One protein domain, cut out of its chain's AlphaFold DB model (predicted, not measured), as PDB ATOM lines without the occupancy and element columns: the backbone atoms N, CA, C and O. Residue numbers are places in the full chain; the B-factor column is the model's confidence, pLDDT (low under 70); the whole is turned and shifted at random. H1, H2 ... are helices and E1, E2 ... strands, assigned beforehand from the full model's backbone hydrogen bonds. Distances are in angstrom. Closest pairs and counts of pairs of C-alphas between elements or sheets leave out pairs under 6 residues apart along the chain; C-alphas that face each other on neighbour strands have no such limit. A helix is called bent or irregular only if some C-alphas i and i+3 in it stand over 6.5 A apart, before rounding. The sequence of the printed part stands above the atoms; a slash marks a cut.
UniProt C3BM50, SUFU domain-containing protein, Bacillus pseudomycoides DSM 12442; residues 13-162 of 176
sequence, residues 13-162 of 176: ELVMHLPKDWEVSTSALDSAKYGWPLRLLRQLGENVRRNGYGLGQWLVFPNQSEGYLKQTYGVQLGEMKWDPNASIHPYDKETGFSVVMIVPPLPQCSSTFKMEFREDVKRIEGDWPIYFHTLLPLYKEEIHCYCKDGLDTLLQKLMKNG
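What this domain is: This is residues 13 to 162 of the 176 residues of the protein "SUFU domain-containing protein" of Bacillus pseudomycoides DSM 12442 (UniProt C3BM50). Picture a small, strongly twisted sheet of E1, E2, E3 and the later part of E5 as the core, with H2 packed on one face and H4 on the opposite face, and with H5 packed on H4. From this core the hairpin of E4 and E5 reaches away as a long arm that makes much of the length, and its tip, residues 118 to 123, stands free. The 150 printed residues run E1, H1, H2, E2, H3, E3, E4, E5, H4, H5, five named helices and five named strands, of the mixed class, helices and strands. The sheet is branched, with E1 parallel to E5 and the other neighbour pairs antiparallel. The whole is compact, with a radius of gyration of the C-alphas of 17.0 A, and spans 50 by 41 by 31 A.

Where its parts are: Find C-alpha 13 at (5.228, -43.645, 28.318), where the strand E1 begins; it ends at residue 15. Next come the helices H1, residues 26 to 29, and H2, residues 32 to 51, which is 26.5 A long. H2 is irregular, with C-alphas 34 and 37 7.2 A apart, and has a kink of 32 degrees near residue 39. Read on to strand E2, residues 60 to 62, and helix H3, residues 66 to 76, 15.5 A long. Strand E3, residues 97 to 103, measures 15.8 A, and strand E4, residues 113 to 119, measures 18.9 A. Look for C-alpha 122 at (-14.762, -52.652, 36.757); from there E5 runs 45.8 A to residue 139, bending by 84 degrees at residue 125. Helix H4, residues 140 to 149, is 14.0 A long, and helix H5, residues 151 to 160, is 14.2 A long and ends with C-alpha 160 at (26.627, -25.386, 22.066).

How they stand to each other: Start at E5, which has staggered pairing. Its residues 122 to 130 pair with E4 in a hairpin, where N 124 and O 117 are 2.9 A apart. Its residues 132 to 134 pair with the edge strand E1, where N 13 and O 131 are 2.8 A apart. On the other side of E5 from E1, its residues 134 to 139 pair with E3, where N 101 and O 136 are 2.8 A apart. On the other side of E3 from E5 is the edge strand E2, with N 61 and O 100 at 2.8 A. H2 is on the sheet at a height of 7.8 A, over E5 and slantwise to the strands at 47 degrees on the local plane; the closest C-alphas of H2 and E1 are those of Leu 41 and Leu 14, 6.5 A apart. H1 and H2 touch only at the corner by their link, closest at the C-alphas of Leu 29 and Gly 35, 4.0 A. H3 only grazes the sheet with its residues 68 to 76, and its C-alpha of Leu 69 is 6.9 A from that of Pro 62 in E2. On the opposite face from H2, H4 stands up from the sheet at 45 degrees. H4 and H5 touch, closest at the C-alphas of Tyr 146 and Leu 154, 5.5 A, at a steep tilt of 53 degrees, opposite ways. Every O i to N i+4 pair is within hydrogen-bond range in H3, H4 and H5, against 14 of 16 in H2, while H1 is too short for such a pair.

The domain as a whole: The two C-alphas farthest apart are those of Lys 122 and Lys 160, 51.7 A. The printed part has no cut. The link from H3 to E3, residues 77 to 96, is long. Look at the B-factor column: the mean pLDDT of the printed part is 88.2, and it is under 70 at residues 111 to 112, 117 to 119 and 121 to 127.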
ATOM      1  N   GLU A  13       4.913 -43.241  29.680       89.38
ATOM      2  CA  GLU A  13       5.228 -43.645  28.318       89.38
ATOM      3  C   GLU A  13       6.606 -43.111  27.938       89.38
ATOM      4  O   GLU A  13       6.944 -41.948  28.179       89.38
ATOM      5  N   LEU A  14       7.423 -43.975  27.340       92.50
ATOM      6  CA  LEU A  14       8.735 -43.600  26.827       92.50
ATOM      7  C   LEU A  14       8.585 -43.137  25.379       92.50
ATOM      8  O   LEU A  14       8.038 -43.856  24.544       92.50
ATOM      9  N   VAL A  15       9.103 -41.952  25.070       91.56
ATOM     10  CA  VAL A  15       9.029 -41.366  23.729       91.56
ATOM     11  C   VAL A  15      10.431 -41.087  23.226       91.56
ATOM     12  O   VAL A  15      11.244 -40.497  23.930       91.56
ATOM     13  N   MET A  16      10.707 -41.471  21.986       90.19
ATOM     14  CA  MET A  16      11.915 -41.076  21.275       90.19
ATOM     15  C   MET A  16      11.516 -40.527  19.913       90.19
ATOM     16  O   MET A  16      10.814 -41.192  19.151       90.19
ATOM     17  N   HIS A  17      11.967 -39.316  19.603       86.75
ATOM     18  CA  HIS A  17      11.819 -38.754  18.265       86.75
ATOM     19  C   HIS A  17      12.897 -39.329  17.379       86.75
ATOM     20  O   HIS A  17      14.012 -39.501  17.844       86.75
ATOM     21  N   LEU A  18      12.569 -39.631  16.130       87.50
ATOM     22  CA  LEU A  18      13.503 -40.175  15.150       87.50
ATOM     23  C   LEU A  18      13.593 -39.225  13.948       87.50
ATOM     24  O   LEU A  18      12.646 -38.464  13.713       87.50
ATOM     25  N   PRO A  19      14.693 -39.267  13.174       85.75
ATOM     26  CA  PRO A  19      14.798 -38.562  11.907       85.75
ATOM     27  C   PRO A  19      13.586 -38.808  11.006       85.75
ATOM     28  O   PRO A  19      13.013 -39.897  10.984       85.75
ATOM     29  N   LYS A  20      13.197 -37.792  10.235       86.31
ATOM     30  CA  LYS A  20      12.025 -37.860   9.344       86.31
ATOM     31  C   LYS A  20      12.136 -38.984   8.304       86.31
ATOM     32  O   LYS A  20      11.123 -39.518   7.867       86.31
ATOM     33  N   ASP A  21      13.355 -39.296   7.891       88.19
ATOM     34  CA  ASP A  21      13.724 -40.332   6.931       88.19
ATOM     35  C   ASP A  21      14.067 -41.677   7.595       88.19
ATOM     36  O   ASP A  21      14.541 -42.592   6.923       88.19
ATOM     37  N   TRP A  22      13.820 -41.827   8.904       90.06
ATOM     38  CA  TRP A  22      14.030 -43.094   9.595       90.06
ATOM     39  C   TRP A  22      13.072 -44.162   9.074       90.06
ATOM     40  O   TRP A  22      11.849 -44.002   9.116       90.06
ATOM     41  N   GLU A  23      13.615 -45.279   8.600       91.62
ATOM     42  CA  GLU A  23      12.796 -46.347   8.047       91.62
ATOM     43  C   GLU A  23      12.149 -47.174   9.168       91.62
ATOM     44  O   GLU A  23      12.828 -47.731  10.030       91.62
ATOM     45  N   VAL A  24      10.815 -47.261   9.143       91.50
ATOM     46  CA  VAL A  24      10.001 -47.964  10.155       91.50
ATOM     47  C   VAL A  24       9.226 -49.152   9.581       91.50
ATOM     48  O   VAL A  24       8.290 -49.654  10.203       91.50
ATOM     49  N   SER A  25       9.599 -49.613   8.382       94.38
ATOM     50  CA  SER A  25       9.077 -50.865   7.832       94.38
ATOM     51  C   SER A  25       9.454 -52.028   8.756       94.38
ATOM     52  O   SER A  25      10.505 -52.004   9.397       94.38
ATOM     53  N   THR A  26       8.620 -53.069   8.837       92.06
ATOM     54  CA  THR A  26       8.907 -54.237   9.689       92.06
ATOM     55  C   THR A  26      10.280 -54.836   9.369       92.06
ATOM     56  O   THR A  26      11.071 -55.070  10.275       92.06
ATOM     57  N   SER A  27      10.611 -54.959   8.079       93.44
ATOM     58  CA  SER A  27      11.920 -55.425   7.612       93.44
ATOM     59  C   SER A  27      13.078 -54.513   8.023       93.44
ATOM     60  O   SER A  27      14.161 -55.006   8.329       93.44
ATOM     61  N   ALA A  28      12.883 -53.191   8.038       92.62
ATOM     62  CA  ALA A  28      13.918 -52.271   8.499       92.62
ATOM     63  C   ALA A  28      14.130 -52.393  10.008       92.62
ATOM     64  O   ALA A  28      15.273 -52.462  10.460       92.62
ATOM     65  N   LEU A  29      13.055 -52.483  10.792       92.25
ATOM     66  CA  LEU A  29      13.130 -52.608  12.250       92.25
ATOM     67  C   LEU A  29      13.763 -53.933  12.717       92.25
ATOM     68  O   LEU A  29      14.283 -53.988  13.833       92.25
ATOM     69  N   ASP A  30      13.810 -54.956  11.860       90.56
ATOM     70  CA  ASP A  30      14.577 -56.184  12.107       90.56
ATOM     71  C   ASP A  30      16.101 -55.972  12.000       90.56
ATOM     72  O   ASP A  30      16.891 -56.752  12.538       90.56
ATOM     73  N   SER A  31      16.547 -54.894  11.347       90.38
ATOM     74  CA  SER A  31      17.968 -54.560  11.229       90.38
ATOM     75  C   SER A  31      18.565 -53.997  12.531       90.38
ATOM     76  O   SER A  31      17.879 -53.474  13.423       90.38
ATOM     77  N   ALA A  32      19.895 -54.059  12.637       87.38
ATOM     78  CA  ALA A  32      20.625 -53.445  13.744       87.38
ATOM     79  C   ALA A  32      20.435 -51.915  13.759       87.38
ATOM     80  O   ALA A  32      19.969 -51.376  14.769       87.38
ATOM     81  N   LYS A  33      20.681 -51.268  12.610       87.44
ATOM     82  CA  LYS A  33      20.654 -49.813  12.413       87.44
ATOM     83  C   LYS A  33      19.307 -49.166  12.722       87.44
ATOM     84  O   LYS A  33      19.282 -48.166  13.426       87.44
ATOM     85  N   TYR A  34      18.198 -49.704  12.211       90.69
ATOM     86  CA  TYR A  34      16.886 -49.054  12.368       90.69
ATOM     87  C   TYR A  34      16.108 -49.543  13.592       90.69
ATOM     88  O   TYR A  34      15.294 -48.797  14.137       90.69
ATOM     89  N   GLY A  35      16.366 -50.770  14.057       93.12
ATOM     90  CA  GLY A  35      15.605 -51.393  15.141       93.12
ATOM     91  C   GLY A  35      16.071 -51.058  16.558       93.12
ATOM     92  O   GLY A  35      15.366 -51.362  17.524       93.12
ATOM     93  N   TRP A  36      17.258 -50.465  16.730       93.38
ATOM     94  CA  TRP A  36      17.801 -50.218  18.069       93.38
ATOM     95  C   TRP A  36      16.935 -49.289  18.941       93.38
ATOM     96  O   TRP A  36      16.838 -49.600  20.130       93.38
ATOM     97  N   PRO A  37      16.239 -48.247  18.425       94.06
ATOM     98  CA  PRO A  37      15.382 -47.407  19.260       94.06
ATOM     99  C   PRO A  37      14.230 -48.200  19.882       94.06
ATOM    100  O   PRO A  37      13.943 -48.062  21.067       94.06
ATOM    101  N   LEU A  38      13.609 -49.102  19.112       93.62
ATOM    102  CA  LEU A  38      12.520 -49.944  19.608       93.62
ATOM    103  C   LEU A  38      13.019 -50.950  20.656       93.62
ATOM    104  O   LEU A  38      12.373 -51.153  21.686       93.62
ATOM    105  N   ARG A  39      14.195 -51.554  20.425       93.75
ATOM    106  CA  ARG A  39      14.835 -52.443  21.409       93.75
ATOM    107  C   ARG A  39      15.175 -51.695  22.699       93.75
ATOM    108  O   ARG A  39      14.908 -52.234  23.770       93.75
ATOM    109  N   LEU A  40      15.692 -50.469  22.591       95.06
ATOM    110  CA  LEU A  40      15.961 -49.583  23.723       95.06
ATOM    111  C   LEU A  40      14.689 -49.298  24.524       95.06
ATOM    112  O   LEU A  40      14.682 -49.549  25.724       95.06
ATOM    113  N   LEU A  41      13.619 -48.815  23.884       95.94
ATOM    114  CA  LEU A  41      12.367 -48.468  24.571       95.94
ATOM    115  C   LEU A  41      11.823 -49.659  25.370       95.94
ATOM    116  O   LEU A  41      11.504 -49.522  26.551       95.94
ATOM    117  N   ARG A  42      11.808 -50.852  24.757       94.94
ATOM    118  CA  ARG A  42      11.398 -52.093  25.428       94.94
ATOM    119  C   ARG A  42      12.305 -52.432  26.612       94.94
ATOM    120  O   ARG A  42      11.813 -52.648  27.714       94.94
ATOM    121  N   GLN A  43      13.620 -52.479  26.396       94.00
ATOM    122  CA  GLN A  43      14.587 -52.870  27.429       94.00
ATOM    123  C   GLN A  43      14.604 -51.892  28.607       94.00
ATOM    124  O   GLN A  43      14.667 -52.323  29.758       94.00
ATOM    125  N   LEU A  44      14.530 -50.586  28.342       94.94
ATOM    126  CA  LEU A  44      14.466 -49.574  29.389       94.94
ATOM    127  C   LEU A  44      13.171 -49.706  30.193       94.94
ATOM    128  O   LEU A  44      13.242 -49.763  31.418       94.94
ATOM    129  N   GLY A  45      12.018 -49.822  29.527       93.25
ATOM    130  CA  GLY A  45      10.731 -50.014  30.198       93.25
ATOM    131  C   GLY A  45      10.712 -51.268  31.078       93.25
ATOM    132  O   GLY A  45      10.292 -51.217  32.235       93.25
ATOM    133  N   GLU A  46      11.247 -52.383  30.577       91.62
ATOM    134  CA  GLU A  46      11.405 -53.619  31.348       91.62
ATOM    135  C   GLU A  46      12.321 -53.434  32.564       91.62
ATOM    136  O   GLU A  46      11.957 -53.851  33.665       91.62
ATOM    137  N   ASN A  47      13.486 -52.803  32.389       91.19
ATOM    138  CA  ASN A  47      14.452 -52.587  33.466       91.19
ATOM    139  C   ASN A  47      13.903 -51.660  34.554       91.19
ATOM    140  O   ASN A  47      14.053 -51.968  35.734       91.19
ATOM    141  N   VAL A  48      13.248 -50.566  34.162       90.75
ATOM    142  CA  VAL A  48      12.614 -49.593  35.062       90.75
ATOM    143  C   VAL A  48      11.520 -50.267  35.874       90.75
ATOM    144  O   VAL A  48      11.545 -50.210  37.100       90.75
ATOM    145  N   ARG A  49      10.618 -50.999  35.209       88.31
ATOM    146  CA  ARG A  49       9.533 -51.727  35.874       88.31
ATOM    147  C   ARG A  49      10.058 -52.825  36.799       88.31
ATOM    148  O   ARG A  49       9.526 -53.006  37.889       88.31
ATOM    149  N   ARG A  50      11.072 -53.591  36.375       89.06
ATOM    150  CA  ARG A  50      11.639 -54.694  37.172       89.06
ATOM    151  C   ARG A  50      12.366 -54.189  38.417       89.06
ATOM    152  O   ARG A  50      12.284 -54.842  39.451       89.06
ATOM    153  N   ASN A  51      13.073 -53.064  38.309       88.38
ATOM    154  CA  ASN A  51      13.944 -52.558  39.371       88.38
ATOM    155  C   ASN A  51      13.348 -51.393  40.176       88.38
ATOM    156  O   ASN A  51      13.964 -50.967  41.148       88.38
ATOM    157  N   GLY A  52      12.178 -50.877  39.791       88.94
ATOM    158  CA  GLY A  52      11.538 -49.744  40.463       88.94
ATOM    159  C   GLY A  52      12.318 -48.436  40.317       88.94
ATOM    160  O   GLY A  52      12.321 -47.619  41.233       88.94
ATOM    161  N   TYR A  53      13.023 -48.243  39.198       90.75
ATOM    162  CA  TYR A  53      13.743 -46.993  38.952       90.75
ATOM    163  C   TYR A  53      12.763 -45.843  38.708       90.75
ATOM    164  O   TYR A  53      11.780 -45.987  37.988       90.75
ATOM    165  N   GLY A  54      13.056 -44.677  39.276       89.44
ATOM    166  CA  GLY A  54      12.360 -43.445  38.936       89.44
ATOM    167  C   GLY A  54      12.777 -42.950  37.552       89.44
ATOM    168  O   GLY A  54      13.930 -43.088  37.148       89.44
ATOM    169  N   LEU A  55      11.840 -42.331  36.833       89.50
ATOM    170  CA  LEU A  55      12.067 -41.707  35.525       89.50
ATOM    171  C   LEU A  55      12.190 -40.180  35.652       89.50
ATOM    172  O   LEU A  55      11.502 -39.413  34.983       89.50
ATOM    173  N   GLY A  56      13.051 -39.714  36.555       88.56
ATOM    174  CA  GLY A  56      13.314 -38.285  36.732       88.56
ATOM    175  C   GLY A  56      13.937 -37.642  35.490       88.56
ATOM    176  O   GLY A  56      14.723 -38.271  34.781       88.56
ATOM    177  N   GLN A  57      13.612 -36.371  35.235       89.62
ATOM    178  CA  GLN A  57      14.315 -35.591  34.213       89.62
ATOM    179  C   GLN A  57      15.817 -35.569  34.510       89.62
ATOM    180  O   GLN A  57      16.233 -35.484  35.665       89.62
ATOM    181  N   TRP A  58      16.608 -35.630  33.444       93.00
ATOM    182  CA  TRP A  58      18.071 -35.624  33.429       93.00
ATOM    183  C   TRP A  58      18.746 -36.879  33.977       93.00
ATOM    184  O   TRP A  58      19.976 -36.942  34.004       93.00
ATOM    185  N   LEU A  59      17.967 -37.897  34.355       94.50
ATOM    186  CA  LEU A  59      18.525 -39.213  34.631       94.50
ATOM    187  C   LEU A  59      19.002 -39.876  33.337       94.50
ATOM    188  O   LEU A  59      18.366 -39.779  32.285       94.50
ATOM    189  N   VAL A  60      20.125 -40.574  33.440       95.75
ATOM    190  CA  VAL A  60      20.801 -41.315  32.385       95.75
ATOM    191  C   VAL A  60      20.746 -42.820  32.642       95.75
ATOM    192  O   VAL A  60      20.968 -43.311  33.750       95.75
ATOM    193  N   PHE A  61      20.493 -43.574  31.580       96.62
ATOM    194  CA  PHE A  61      20.403 -45.029  31.582       96.62
ATOM    195  C   PHE A  61      21.357 -45.580  30.518       96.62
ATOM    196  O   PHE A  61      21.010 -45.636  29.335       96.62
ATOM    197  N   PRO A  62      22.594 -45.937  30.895       96.38
ATOM    198  CA  PRO A  62      23.536 -46.574  29.982       96.38
ATOM    199  C   PRO A  62      23.122 -48.005  29.630       96.38
ATOM    200  O   PRO A  62      22.552 -48.736  30.441       96.38
ATOM    201  N   ASN A  63      23.474 -48.431  28.422       95.88
ATOM    202  CA  ASN A  63      23.333 -49.807  27.973       95.88
ATOM    203  C   ASN A  63      24.461 -50.673  28.543       95.88
ATOM    204  O   ASN A  63      25.556 -50.768  27.980       95.88
ATOM    205  N   GLN A  64      24.194 -51.274  29.694       94.31
ATOM    206  CA  GLN A  64      25.152 -52.069  30.453       94.31
ATOM    207  C   GLN A  64      24.463 -53.221  31.187       94.31
ATOM    208  O   GLN A  64      23.237 -53.349  31.163       94.31
ATOM    209  N   SER A  65      25.252 -54.076  31.843       92.62
ATOM    210  CA  SER A  65      24.703 -55.146  32.678       92.62
ATOM    211  C   SER A  65      23.917 -54.577  33.865       92.62
ATOM    212  O   SER A  65      24.183 -53.473  34.338       92.62
ATOM    213  N   GLU A  66      22.964 -55.352  34.384       90.25
ATOM    214  CA  GLU A  66      22.089 -54.920  35.484       90.25
ATOM    215  C   GLU A  66      22.865 -54.480  36.737       90.25
ATOM    216  O   GLU A  66      22.508 -53.487  37.370       90.25
ATOM    217  N   GLY A  67      23.972 -55.161  37.056       91.00
ATOM    218  CA  GLY A  67      24.834 -54.795  38.182       91.00
ATOM    219  C   GLY A  67      25.430 -53.394  38.035       91.00
ATOM    220  O   GLY A  67      25.330 -52.585  38.959       91.00
ATOM    221  N   TYR A  68      25.979 -53.078  36.858       93.69
ATOM    222  CA  TYR A  68      26.487 -51.735  36.585       93.69
ATOM    223  C   TYR A  68      25.355 -50.708  36.497       93.69
ATOM    224  O   TYR A  68      25.508 -49.595  36.993       93.69
ATOM    225  N   LEU A  69      24.191 -51.073  35.940       93.56
ATOM    226  CA  LEU A  69      23.036 -50.173  35.853       93.56
ATOM    227  C   LEU A  69      22.562 -49.712  37.225       93.56
ATOM    228  O   LEU A  69      22.374 -48.514  37.424       93.56
ATOM    229  N   LYS A  70      22.471 -50.631  38.189       92.88
ATOM    230  CA  LYS A  70      22.160 -50.286  39.577       92.88
ATOM    231  C   LYS A  70      23.179 -49.310  40.164       92.88
ATOM    232  O   LYS A  70      22.787 -48.360  40.837       92.88
ATOM    233  N   GLN A  71      24.467 -49.518  39.891       92.81
ATOM    234  CA  GLN A  71      25.516 -48.618  40.358       92.81
ATOM    235  C   GLN A  71      25.384 -47.225  39.740       92.81
ATOM    236  O   GLN A  71      25.348 -46.239  40.467       92.81
ATOM    237  N   THR A  72      25.268 -47.128  38.413       93.00
ATOM    238  CA  THR A  72      25.112 -45.840  37.725       93.00
ATOM    239  C   THR A  72      23.842 -45.114  38.152       93.00
ATOM    240  O   THR A  72      23.856 -43.892  38.261       93.00
ATOM    241  N   TYR A  73      22.754 -45.831  38.429       93.81
ATOM    242  CA  TYR A  73      21.550 -45.229  38.994       93.81
ATOM    243  C   TYR A  73      21.822 -44.633  40.386       93.81
ATOM    244  O   TYR A  73      21.541 -43.461  40.614       93.81
ATOM    245  N   GLY A  74      22.490 -45.373  41.278       93.44
ATOM    246  CA  GLY A  74      22.892 -44.864  42.597       93.44
ATOM    247  C   GLY A  74      23.851 -43.666  42.541       93.44
ATOM    248  O   GLY A  74      23.785 -42.783  43.391       93.44
ATOM    249  N   VAL A  75      24.716 -43.578  41.522       92.62
ATOM    250  CA  VAL A  75      25.596 -42.409  41.307       92.62
ATOM    251  C   VAL A  75      24.790 -41.133  41.089       92.62
ATOM    252  O   VAL A  75      25.118 -40.094  41.652       92.62
ATOM    253  N   GLN A  76      23.715 -41.216  40.307       91.88
ATOM    254  CA  GLN A  76      22.854 -40.073  39.988       91.88
ATOM    255  C   GLN A  76      22.058 -39.578  41.195       91.88
ATOM    256  O   GLN A  76      21.707 -38.405  41.266       91.88
ATOM    257  N   LEU A  77      21.812 -40.468  42.157       91.12
ATOM    258  CA  LEU A  77      21.170 -40.147  43.429       91.12
ATOM    259  C   LEU A  77      22.165 -39.679  44.505       91.12
ATOM    260  O   LEU A  77      21.760 -39.357  45.618       91.12
ATOM    261  N   GLY A  78      23.469 -39.646  44.203       90.50
ATOM    262  CA  GLY A  78      24.517 -39.320  45.177       90.50
ATOM    263  C   GLY A  78      24.793 -40.430  46.199       90.50
ATOM    264  O   GLY A  78      25.527 -40.214  47.161       90.50
ATOM    265  N   GLU A  79      24.236 -41.623  45.995       90.50
ATOM    266  CA  GLU A  79      24.360 -42.775  46.895       90.50
ATOM    267  C   GLU A  79      25.625 -43.599  46.620       90.50
ATOM    268  O   GLU A  79      26.126 -44.307  47.495       90.50
ATOM    269  N   MET A  80      26.147 -43.534  45.391       92.44
ATOM    270  CA  MET A  80      27.289 -44.331  44.938       92.44
ATOM    271  C   MET A  80      28.321 -43.485  44.189       92.44
ATOM    272  O   MET A  80      28.061 -42.360  43.771       92.44
ATOM    273  N   LYS A  81      29.522 -44.044  43.999       89.75
ATOM    274  CA  LYS A  81      30.588 -43.430  43.196       89.75
ATOM    275  C   LYS A  81      30.638 -44.038  41.799       89.75
ATOM    276  O   LYS A  81      30.430 -45.241  41.635       89.75
ATOM    277  N   TRP A  82      30.936 -43.185  40.820       88.31
ATOM    278  CA  TRP A  82      31.117 -43.577  39.427       88.31
ATOM    279  C   TRP A  82      32.254 -44.594  39.283       88.31
ATOM    280  O   TRP A  82      33.356 -44.355  39.782       88.31
ATOM    281  N   ASP A  83      31.988 -45.700  38.586       88.81
ATOM    282  CA  ASP A  83      33.018 -46.647  38.164       88.81
ATOM    283  C   ASP A  83      33.422 -46.347  36.712       88.81
ATOM    284  O   ASP A  83      32.655 -46.636  35.790       88.81
ATOM    285  N   PRO A  84      34.622 -45.793  36.469       80.56
ATOM    286  CA  PRO A  84      35.093 -45.507  35.117       80.56
ATOM    287  C   PRO A  84      35.334 -46.769  34.275       80.56
ATOM    288  O   PRO A  84      35.471 -46.661  33.058       80.56
ATOM    289  N   ASN A  85      35.381 -47.951  34.898       84.81
ATOM    290  CA  ASN A  85      35.531 -49.230  34.210       84.81
ATOM    291  C   ASN A  85      34.186 -49.887  33.874       84.81
ATOM    292  O   ASN A  85      34.184 -50.976  33.294       84.81
ATOM    293  N   ALA A  86      33.055 -49.252  34.207       88.06
ATOM    294  CA  ALA A  86      31.737 -49.763  33.860       88.06
ATOM    295  C   ALA A  86      31.636 -50.008  32.345       88.06
ATOM    296  O   ALA A  86      31.910 -49.138  31.506       88.06
ATOM    297  N   SER A  87      31.270 -51.239  31.989       92.75
ATOM    298  CA  SER A  87      31.166 -51.651  30.594       92.75
ATOM    299  C   SER A  87      29.882 -51.101  29.983       92.75
ATOM    300  O   SER A  87      28.793 -51.590  30.273       92.75
ATOM    301  N   ILE A  88      30.027 -50.103  29.113       95.12
ATOM    302  CA  ILE A  88      28.929 -49.454  28.390       95.12
ATOM    303  C   ILE A  88      29.035 -49.819  26.914       95.12
ATOM    304  O   ILE A  88      30.090 -49.623  26.299       95.12
ATOM    305  N   HIS A  89      27.949 -50.350  26.357       94.25
ATOM    306  CA  HIS A  89      27.902 -50.892  25.004       94.25
ATOM    307  C   HIS A  89      27.013 -50.048  24.087       94.25
ATOM    308  O   HIS A  89      25.923 -49.651  24.493       94.25
ATOM    309  N   PRO A  90      27.402 -49.813  22.827       95.06
ATOM    310  CA  PRO A  90      26.521 -49.123  21.899       95.06
ATOM    311  C   PRO A  90      25.265 -49.957  21.607       95.06
ATOM    312  O   PRO A  90      25.341 -51.182  21.497       95.06
ATOM    313  N   TYR A  91      24.109 -49.302  21.472       93.31
ATOM    314  CA  TYR A  91      22.865 -49.937  21.013       93.31
ATOM    315  C   TYR A  91      22.987 -50.433  19.567       93.31
ATOM    316  O   TYR A  91      22.371 -51.433  19.190       93.31
ATOM    317  N   ASP A  92      23.805 -49.732  18.781       91.12
ATOM    318  CA  ASP A  92      24.210 -50.087  17.432       91.12
ATOM    319  C   ASP A  92      25.635 -49.569  17.153       91.12
ATOM    320  O   ASP A  92      25.987 -48.449  17.532       91.12
ATOM    321  N   LYS A  93      26.462 -50.388  16.491       87.12
ATOM    322  CA  LYS A  93      27.886 -50.083  16.268       87.12
ATOM    323  C   LYS A  93      28.117 -48.921  15.303       87.12
ATOM    324  O   LYS A  93      29.150 -48.270  15.425       87.12
ATOM    325  N   GLU A  94      27.213 -48.684  14.355       85.62
ATOM    326  CA  GLU A  94      27.337 -47.580  13.399       85.62
ATOM    327  C   GLU A  94      27.026 -46.250  14.083       85.62
ATOM    328  O   GLU A  94      27.720 -45.261  13.864       85.62
ATOM    329  N   THR A  95      26.011 -46.242  14.950       83.88
ATOM    330  CA  THR A  95      25.577 -45.017  15.636       83.88
ATOM    331  C   THR A  95      26.480 -44.622  16.801       83.88
ATOM    332  O   THR A  95      26.679 -43.437  17.053       83.88
ATOM    333  N   GLY A  96      27.003 -45.597  17.552       90.12
ATOM    334  CA  GLY A  96      27.810 -45.359  18.750       90.12
ATOM    335  C   GLY A  96      27.036 -44.852  19.978       90.12
ATOM    336  O   GLY A  96      27.627 -44.749  21.058       90.12
ATOM    337  N   PHE A  97      25.727 -44.579  19.872       93.75
ATOM    338  CA  PHE A  97      24.910 -44.233  21.039       93.75
ATOM    339  C   PHE A  97      24.863 -45.407  21.994       93.75
ATOM    340  O   PHE A  97      24.581 -46.535  21.597       93.75
ATOM    341  N   SER A  98      25.159 -45.135  23.256       95.38
ATOM    342  CA  SER A  98      25.334 -46.180  24.267       95.38
ATOM    343  C   SER A  98      24.572 -45.892  25.555       95.38
ATOM    344  O   SER A  98      24.593 -46.694  26.485       95.38
ATOM    345  N   VAL A  99      23.933 -44.728  25.635       96.06
ATOM    346  CA  VAL A  99      23.237 -44.229  26.816       96.06
ATOM    347  C   VAL A  99      21.986 -43.498  26.365       96.06
ATOM    348  O   VAL A  99      21.938 -42.984  25.250       96.06
ATOM    349  N   VAL A 100      20.980 -43.427  27.224       96.25
ATOM    350  CA  VAL A 100      19.842 -42.535  27.028       96.25
ATOM    351  C   VAL A 100      19.663 -41.617  28.228       96.25
ATOM    352  O   VAL A 100      19.824 -42.055  29.360       96.25
ATOM    353  N   MET A 101      19.348 -40.350  27.981       95.88
ATOM    354  CA  MET A 101      18.991 -39.362  28.995       95.88
ATOM    355  C   MET A 101      17.504 -39.042  28.900       95.88
ATOM    356  O   MET A 101      16.977 -38.862  27.804       95.88
ATOM    357  N   ILE A 102      16.835 -38.939  30.041       94.12
ATOM    358  CA  ILE A 102      15.473 -38.413  30.107       94.12
ATOM    359  C   ILE A 102      15.563 -36.894  30.010       94.12
ATOM    360  O   ILE A 102      16.209 -36.257  30.834       94.12
ATOM    361  N   VAL A 103      14.921 -36.300  29.015       91.75
ATOM    362  CA  VAL A 103      14.909 -34.848  28.799       91.75
ATOM    363  C   VAL A 103      13.501 -34.287  28.997       91.75
ATOM    364  O   VAL A 103      12.533 -35.059  29.024       91.75
ATOM    365  N   PRO A 104      13.352 -32.960  29.174       88.12
ATOM    366  CA  PRO A 104      12.058 -32.310  29.226       88.12
ATOM    367  C   PRO A 104      11.171 -32.762  28.069       88.12
ATOM    368  O   PRO A 104      11.667 -32.955  26.953       88.12
ATOM    369  N   PRO A 105       9.869 -32.955  28.335       82.31
ATOM    370  CA  PRO A 105       8.961 -33.450  27.328       82.31
ATOM    371  C   PRO A 105       8.926 -32.482  26.156       82.31
ATOM    372  O   PRO A 105       8.882 -31.260  26.323       82.31
ATOM    373  N   LEU A 106       8.902 -33.045  24.957       79.25
ATOM    374  CA  LEU A 106       8.677 -32.259  23.757       79.25
ATOM    375  C   LEU A 106       7.302 -31.575  23.807       79.25
ATOM    376  O   LEU A 106       6.402 -32.081  24.482       79.25
ATOM    377  N   PRO A 107       7.094 -30.447  23.104       80.88
ATOM    378  CA  PRO A 107       5.844 -29.690  23.189       80.88
ATOM    379  C   PRO A 107       4.582 -30.541  22.972       80.88
ATOM    380  O   PRO A 107       3.615 -30.407  23.719       80.88
ATOM    381  N   GLN A 108       4.611 -31.485  22.028       78.69
ATOM    382  CA  GLN A 108       3.515 -32.430  21.757       78.69
ATOM    383  C   GLN A 108       3.289 -33.480  22.859       78.69
ATOM    384  O   GLN A 108       2.247 -34.123  22.890       78.69
ATOM    385  N   CYS A 109       4.263 -33.663  23.744       74.00
ATOM    386  CA  CYS A 109       4.254 -34.598  24.868       74.00
ATOM    387  C   CYS A 109       4.120 -33.873  26.221       74.00
ATOM    388  O   CYS A 109       4.258 -34.500  27.267       74.00
ATOM    389  N   SER A 110       3.898 -32.552  26.212       71.44
ATOM    390  CA  SER A 110       3.882 -31.720  27.423       71.44
ATOM    391  C   SER A 110       2.579 -31.819  28.223       71.44
ATOM    392  O   SER A 110       2.568 -31.549  29.423       71.44
ATOM    393  N   SER A 111       1.483 -32.233  27.583       69.25
ATOM    394  CA  SER A 111       0.201 -32.495  28.236       69.25
ATOM    395  C   SER A 111       0.137 -33.920  28.783       69.25
ATOM    396  O   SER A 111       0.505 -34.869  28.089       69.25
ATOM    397  N   THR A 112      -0.415 -34.090  29.982       68.38
ATOM    398  CA  THR A 112      -0.767 -35.411  30.511       68.38
ATOM    399  C   THR A 112      -2.006 -35.959  29.805       68.38
ATOM    400  O   THR A 112      -3.004 -35.251  29.648       68.38
ATOM    401  N   PHE A 113      -1.977 -37.232  29.397       73.56
ATOM    402  CA  PHE A 113      -3.220 -37.930  29.044       73.56
ATOM    403  C   PHE A 113      -3.877 -38.436  30.314       73.56
ATOM    404  O   PHE A 113      -3.204 -38.729  31.296       73.56
ATOM    405  N   LYS A 114      -5.199 -38.557  30.291       73.69
ATOM    406  CA  LYS A 114      -5.950 -39.227  31.346       73.69
ATOM    407  C   LYS A 114      -6.410 -40.572  30.821       73.69
ATOM    408  O   LYS A 114      -6.987 -40.632  29.735       73.69
ATOM    409  N   MET A 115      -6.172 -41.630  31.583       71.38
ATOM    410  CA  MET A 115      -6.645 -42.967  31.241       71.38
ATOM    411  C   MET A 115      -7.730 -43.423  32.212       71.38
ATOM    412  O   MET A 115      -7.626 -43.209  33.416       71.38
ATOM    413  N   GLU A 116      -8.771 -44.076  31.692       71.06
ATOM    414  CA  GLU A 116      -9.712 -44.811  32.539       71.06
ATOM    415  C   GLU A 116      -9.003 -46.046  33.113       71.06
ATOM    416  O   GLU A 116      -8.584 -46.922  32.352       71.06
ATOM    417  N   PHE A 117      -8.905 -46.158  34.438       68.81
ATOM    418  CA  PHE A 117      -8.393 -47.374  35.065       68.81
ATOM    419  C   PHE A 117      -9.495 -48.434  35.166       68.81
ATOM    420  O   PHE A 117     -10.652 -48.134  35.481       68.81
ATOM    421  N   ARG A 118      -9.139 -49.691  34.884       67.44
ATOM    422  CA  ARG A 118     -10.032 -50.843  35.031       67.44
ATOM    423  C   ARG A 118      -9.314 -51.955  35.784       67.44
ATOM    424  O   ARG A 118      -8.277 -52.422  35.326       67.44
ATOM    425  N   GLU A 119      -9.907 -52.404  36.880       68.44
ATOM    426  CA  GLU A 119      -9.480 -53.585  37.637       68.44
ATOM    427  C   GLU A 119     -10.619 -54.605  37.585       68.44
ATOM    428  O   GLU A 119     -11.779 -54.249  37.802       68.44
ATOM    429  N   ASP A 120     -10.322 -55.846  37.195       70.88
ATOM    430  CA  ASP A 120     -11.317 -56.917  37.027       70.88
ATOM    431  C   ASP A 120     -12.571 -56.483  36.243       70.88
ATOM    432  O   ASP A 120     -13.712 -56.755  36.620       70.88
ATOM    433  N   VAL A 121     -12.358 -55.770  35.127       65.56
ATOM    434  CA  VAL A 121     -13.408 -55.251  34.222       65.56
ATOM    435  C   VAL A 121     -14.259 -54.118  34.833       65.56
ATOM    436  O   VAL A 121     -15.018 -53.463  34.116       65.56
ATOM    437  N   LYS A 122     -14.096 -53.793  36.120       68.62
ATOM    438  CA  LYS A 122     -14.762 -52.652  36.757       68.62
ATOM    439  C   LYS A 122     -13.965 -51.379  36.524       68.62
ATOM    440  O   LYS A 122     -12.768 -51.311  36.785       68.62
ATOM    441  N   ARG A 123     -14.658 -50.348  36.038       65.19
ATOM    442  CA  ARG A 123     -14.115 -48.989  35.966       65.19
ATOM    443  C   ARG A 123     -13.842 -48.489  37.375       65.19
ATOM    444  O   ARG A 123     -14.741 -48.505  38.213       65.19
ATOM    445  N   ILE A 124     -12.623 -48.027  37.595       69.69
ATOM    446  CA  ILE A 124     -12.241 -47.331  38.813       69.69
ATOM    447  C   ILE A 124     -12.228 -45.846  38.493       69.69
ATOM    448  O   ILE A 124     -11.526 -45.384  37.592       69.69
ATOM    449  N   GLU A 125     -13.048 -45.111  39.230       63.84
ATOM    450  CA  GLU A 125     -13.150 -43.667  39.111       63.84
ATOM    451  C   GLU A 125     -11.854 -43.016  39.618       63.84
ATOM    452  O   GLU A 125     -11.384 -43.310  40.718       63.84
ATOM    453  N   GLY A 126     -11.240 -42.169  38.793       66.50
ATOM    454  CA  GLY A 126      -9.988 -41.495  39.117       66.50
ATOM    455  C   GLY A 126      -9.388 -40.776  37.913       66.50
ATOM    456  O   GLY A 126      -9.612 -41.161  36.766       66.50
ATOM    457  N   ASP A 127      -8.617 -39.727  38.191       65.56
ATOM    458  CA  ASP A 127      -7.785 -39.051  37.202       65.56
ATOM    459  C   ASP A 127      -6.400 -39.697  37.216       65.56
ATOM    460  O   ASP A 127      -5.581 -39.400  38.084       65.56
ATOM    461  N   TRP A 128      -6.148 -40.591  36.261       74.44
ATOM    462  CA  TRP A 128      -4.873 -41.296  36.137       74.44
ATOM    463  C   TRP A 128      -4.023 -40.638  35.050       74.44
ATOM    464  O   TRP A 128      -4.245 -40.914  33.865       74.44
ATOM    465  N   PRO A 129      -3.097 -39.733  35.411       77.19
ATOM    466  CA  PRO A 129      -2.240 -39.094  34.430       77.19
ATOM    467  C   PRO A 129      -1.255 -40.106  33.836       77.19
ATOM    468  O   PRO A 129      -0.626 -40.877  34.562       77.19
ATOM    469  N   ILE A 130      -1.103 -40.053  32.516       81.62
ATOM    470  CA  ILE A 130       0.008 -40.645  31.781       81.62
ATOM    471  C   ILE A 130       1.013 -39.530  31.496       81.62
ATOM    472  O   ILE A 130       0.673 -38.536  30.843       81.62
ATOM    473  N   TYR A 131       2.241 -39.705  31.976       82.25
ATOM    474  CA  TYR A 131       3.360 -38.806  31.707       82.25
ATOM    475  C   TYR A 131       4.223 -39.353  30.573       82.25
ATOM    476  O   TYR A 131       4.487 -40.551  30.514       82.25
ATOM    477  N   PHE A 132       4.717 -38.481  29.696       86.81
ATOM    478  CA  PHE A 132       5.696 -38.881  28.687       86.81
ATOM    479  C   PHE A 132       7.096 -38.478  29.103       86.81
ATOM    480  O   PHE A 132       7.365 -37.311  29.397       86.81
ATOM    481  N   HIS A 133       8.004 -39.436  29.024       89.94
ATOM    482  CA  HIS A 133       9.425 -39.212  29.204       89.94
ATOM    483  C   HIS A 133      10.093 -39.234  27.839       89.94
ATOM    484  O   HIS A 133      10.145 -40.268  27.172       89.94
ATOM    485  N   THR A 134      10.580 -38.069  27.412       91.75
ATOM    486  CA  THR A 134      11.334 -37.958  26.164       91.75
ATOM    487  C   THR A 134      12.754 -38.458  26.387       91.75
ATOM    488  O   THR A 134      13.402 -38.109  27.373       91.75
ATOM    489  N   LEU A 135      13.223 -39.289  25.471       94.00
ATOM    490  CA  LEU A 135      14.510 -39.954  25.516       94.00
ATOM    491  C   LEU A 135      15.474 -39.331  24.506       94.00
ATOM    492  O   LEU A 135      15.208 -39.342  23.306       94.00
ATOM    493  N   LEU A 136      16.621 -38.858  24.996       93.94
ATOM    494  CA  LEU A 136      17.725 -38.350  24.188       93.94
ATOM    495  C   LEU A 136      18.903 -39.341  24.220       93.94
ATOM    496  O   LEU A 136      19.502 -39.536  25.281       93.94
ATOM    497  N   PRO A 137      19.268 -39.970  23.091       94.69
ATOM    498  CA  PRO A 137      20.443 -40.834  23.010       94.69
ATOM    499  C   PRO A 137      21.741 -40.053  23.230       94.69
ATOM    500  O   PRO A 137      21.933 -38.986  22.643       94.69
ATOM    501  N   LEU A 138      22.652 -40.612  24.025       95.19
ATOM    502  CA  LEU A 138      23.966 -40.063  24.351       95.19
ATOM    503  C   LEU A 138      25.102 -41.038  23.997       95.19
ATOM    504  O   LEU A 138      24.954 -42.268  24.026       95.19
ATOM    505  N   TYR A 139      26.263 -40.471  23.681       95.25
ATOM    506  CA  TYR A 139      27.521 -41.197  23.531       95.25
ATOM    507  C   TYR A 139      28.119 -41.574  24.893       95.25
ATOM    508  O   TYR A 139      27.806 -40.985  25.930       95.25
ATOM    509  N   LYS A 140      29.040 -42.542  24.896       94.75
ATOM    510  CA  LYS A 140      29.746 -42.972  26.114       94.75
ATOM    511  C   LYS A 140      30.529 -41.822  26.767       94.75
ATOM    512  O   LYS A 140      30.559 -41.680  27.983       94.75
ATOM    513  N   GLU A 141      31.143 -40.968  25.965       94.50
ATOM    514  CA  GLU A 141      31.902 -39.807  26.430       94.50
ATOM    515  C   GLU A 141      30.987 -38.739  27.053       94.50
ATOM    516  O   GLU A 141      31.399 -38.015  27.958       94.50
ATOM    517  N   GLU A 142      29.724 -38.665  26.623       95.69
ATOM    518  CA  GLU A 142      28.739 -37.720  27.154       95.69
ATOM    519  C   GLU A 142      28.269 -38.124  28.559       95.69
ATOM    520  O   GLU A 142      28.216 -37.260  29.435       95.69
ATOM    521  N   ILE A 143      28.049 -39.420  28.835       94.38
ATOM    522  CA  ILE A 143      27.805 -39.876  30.220       94.38
ATOM    523  C   ILE A 143      29.046 -39.704  31.101       94.38
ATOM    524  O   ILE A 143      28.918 -39.346  32.267       94.38
ATOM    525  N   HIS A 144      30.256 -39.895  30.566       92.81
ATOM    526  CA  HIS A 144      31.473 -39.626  31.334       92.81
ATOM    527  C   HIS A 144      31.572 -38.149  31.725       92.81
ATOM    528  O   HIS A 144      31.921 -37.848  32.864       92.81
ATOM    529  N   CYS A 145      31.235 -37.235  30.810       93.38
ATOM    530  CA  CYS A 145      31.162 -35.807  31.109       93.38
ATOM    531  C   CYS A 145      30.089 -35.507  32.161       93.38
ATOM    532  O   CYS A 145      30.377 -34.805  33.122       93.38
ATOM    533  N   TYR A 146      28.900 -36.106  32.051       93.44
ATOM    534  CA  TYR A 146      27.850 -35.989  33.067       93.44
ATOM    535  C   TYR A 146      28.317 -36.462  34.452       93.44
ATOM    536  O   TYR A 146      28.168 -35.740  35.434       93.44
ATOM    537  N   CYS A 147      28.930 -37.646  34.543       90.44
ATOM    538  CA  CYS A 147      29.366 -38.219  35.818       90.44
ATOM    539  C   CYS A 147      30.580 -37.500  36.425       90.44
ATOM    540  O   CYS A 147      30.736 -37.509  37.644       90.44
ATOM    541  N   LYS A 148      31.458 -36.919  35.599       90.12
ATOM    542  CA  LYS A 148      32.696 -36.262  36.047       90.12
ATOM    543  C   LYS A 148      32.523 -34.762  36.278       90.12
ATOM    544  O   LYS A 148      32.977 -34.251  37.297       90.12
ATOM    545  N   ASP A 149      31.911 -34.076  35.318       91.88
ATOM    546  CA  ASP A 149      31.839 -32.615  35.245       91.88
ATOM    547  C   ASP A 149      30.431 -32.081  35.582       91.88
ATOM    548  O   ASP A 149      30.231 -30.867  35.666       91.88
ATOM    549  N   GLY A 150      29.455 -32.973  35.778       92.25
ATOM    550  CA  GLY A 150      28.090 -32.647  36.182       92.25
ATOM    551  C   GLY A 150      27.127 -32.376  35.025       92.25
ATOM    552  O   GLY A 150      27.511 -32.217  33.861       92.25
ATOM    553  N   LEU A 151      25.839 -32.305  35.374       93.38
ATOM    554  CA  LEU A 151      24.740 -32.076  34.433       93.38
ATOM    555  C   LEU A 151      24.898 -30.755  33.668       93.38
ATOM    556  O   LEU A 151      24.802 -30.758  32.445       93.38
ATOM    557  N   ASP A 152      25.187 -29.652  34.362       94.88
ATOM    558  CA  ASP A 152      25.285 -28.324  33.743       94.88
ATOM    559  C   ASP A 152      26.342 -28.286  32.633       94.88
ATOM    560  O   ASP A 152      26.102 -27.742  31.554       94.88
ATOM    561  N   THR A 153      27.490 -28.929  32.862       95.62
ATOM    562  CA  THR A 153      28.561 -29.030  31.866       95.62
ATOM    563  C   THR A 153      28.106 -29.819  30.639       95.62
ATOM    564  O   THR A 153      28.359 -29.396  29.508       95.62
ATOM    565  N   LEU A 154      27.416 -30.950  30.838       95.50
ATOM    566  CA  LEU A 154      26.861 -31.719  29.725       95.50
ATOM    567  C   LEU A 154      25.833 -30.884  28.946       95.50
ATOM    568  O   LEU A 154      25.934 -30.794  27.723       95.50
ATOM    569  N   LEU A 155      24.886 -30.234  29.630       94.00
ATOM    570  CA  LEU A 155      23.848 -29.420  28.990       94.00
ATOM    571  C   LEU A 155      24.451 -28.274  28.172       94.00
ATOM    572  O   LEU A 155      24.065 -28.077  27.022       94.00
ATOM    573  N   GLN A 156      25.455 -27.571  28.704       93.94
ATOM    574  CA  GLN A 156      26.166 -26.524  27.964       93.94
ATOM    575  C   GLN A 156      26.816 -27.058  26.681       93.94
ATOM    576  O   GLN A 156      26.743 -26.408  25.635       93.94
ATOM    577  N   LYS A 157      27.439 -28.243  26.733       94.06
ATOM    578  CA  LYS A 157      28.060 -28.870  25.556       94.06
ATOM    579  C   LYS A 157      27.022 -29.323  24.528       94.06
ATOM    580  O   LYS A 157      27.239 -29.098  23.338       94.06
ATOM    581  N   LEU A 158      25.905 -29.900  24.967       92.81
ATOM    582  CA  LEU A 158      24.789 -30.279  24.094       92.81
ATOM    583  C   LEU A 158      24.213 -29.048  23.381       92.81
ATOM    584  O   LEU A 158      24.170 -29.013  22.152       92.81
ATOM    585  N   MET A 159      23.889 -27.993  24.136       89.88
ATOM    586  CA  MET A 159      23.349 -26.741  23.596       89.88
ATOM    587  C   MET A 159      24.308 -26.060  22.615       89.88
ATOM    588  O   MET A 159      23.891 -25.630  21.543       89.88
ATOM    589  N   LYS A 160      25.607 -25.989  22.942       90.25
ATOM    590  CA  LYS A 160      26.627 -25.386  22.066       90.25
ATOM    591  C   LYS A 160      26.725 -26.086  20.706       90.25
ATOM    592  O   LYS A 160      27.086 -25.444  19.724       90.25
ATOM    593  N   ASN A 161      26.417 -27.380  20.652       86.44
ATOM    594  CA  ASN A 161      26.427 -28.176  19.426       86.44
ATOM    595  C   ASN A 161      25.034 -28.314  18.786       86.44
ATOM    596  O   ASN A 161      24.876 -29.109  17.866       86.44
ATOM    597  N   GLY A 162      24.032 -27.562  19.260       84.31
ATOM    598  CA  GLY A 162      22.677 -27.590  18.708       84.31
ATOM    599  C   GLY A 162      21.938 -28.908  18.938       84.31
ATOM    600  O   GLY A 162      21.037 -29.236  18.173       84.31
TER     601      GLY A 162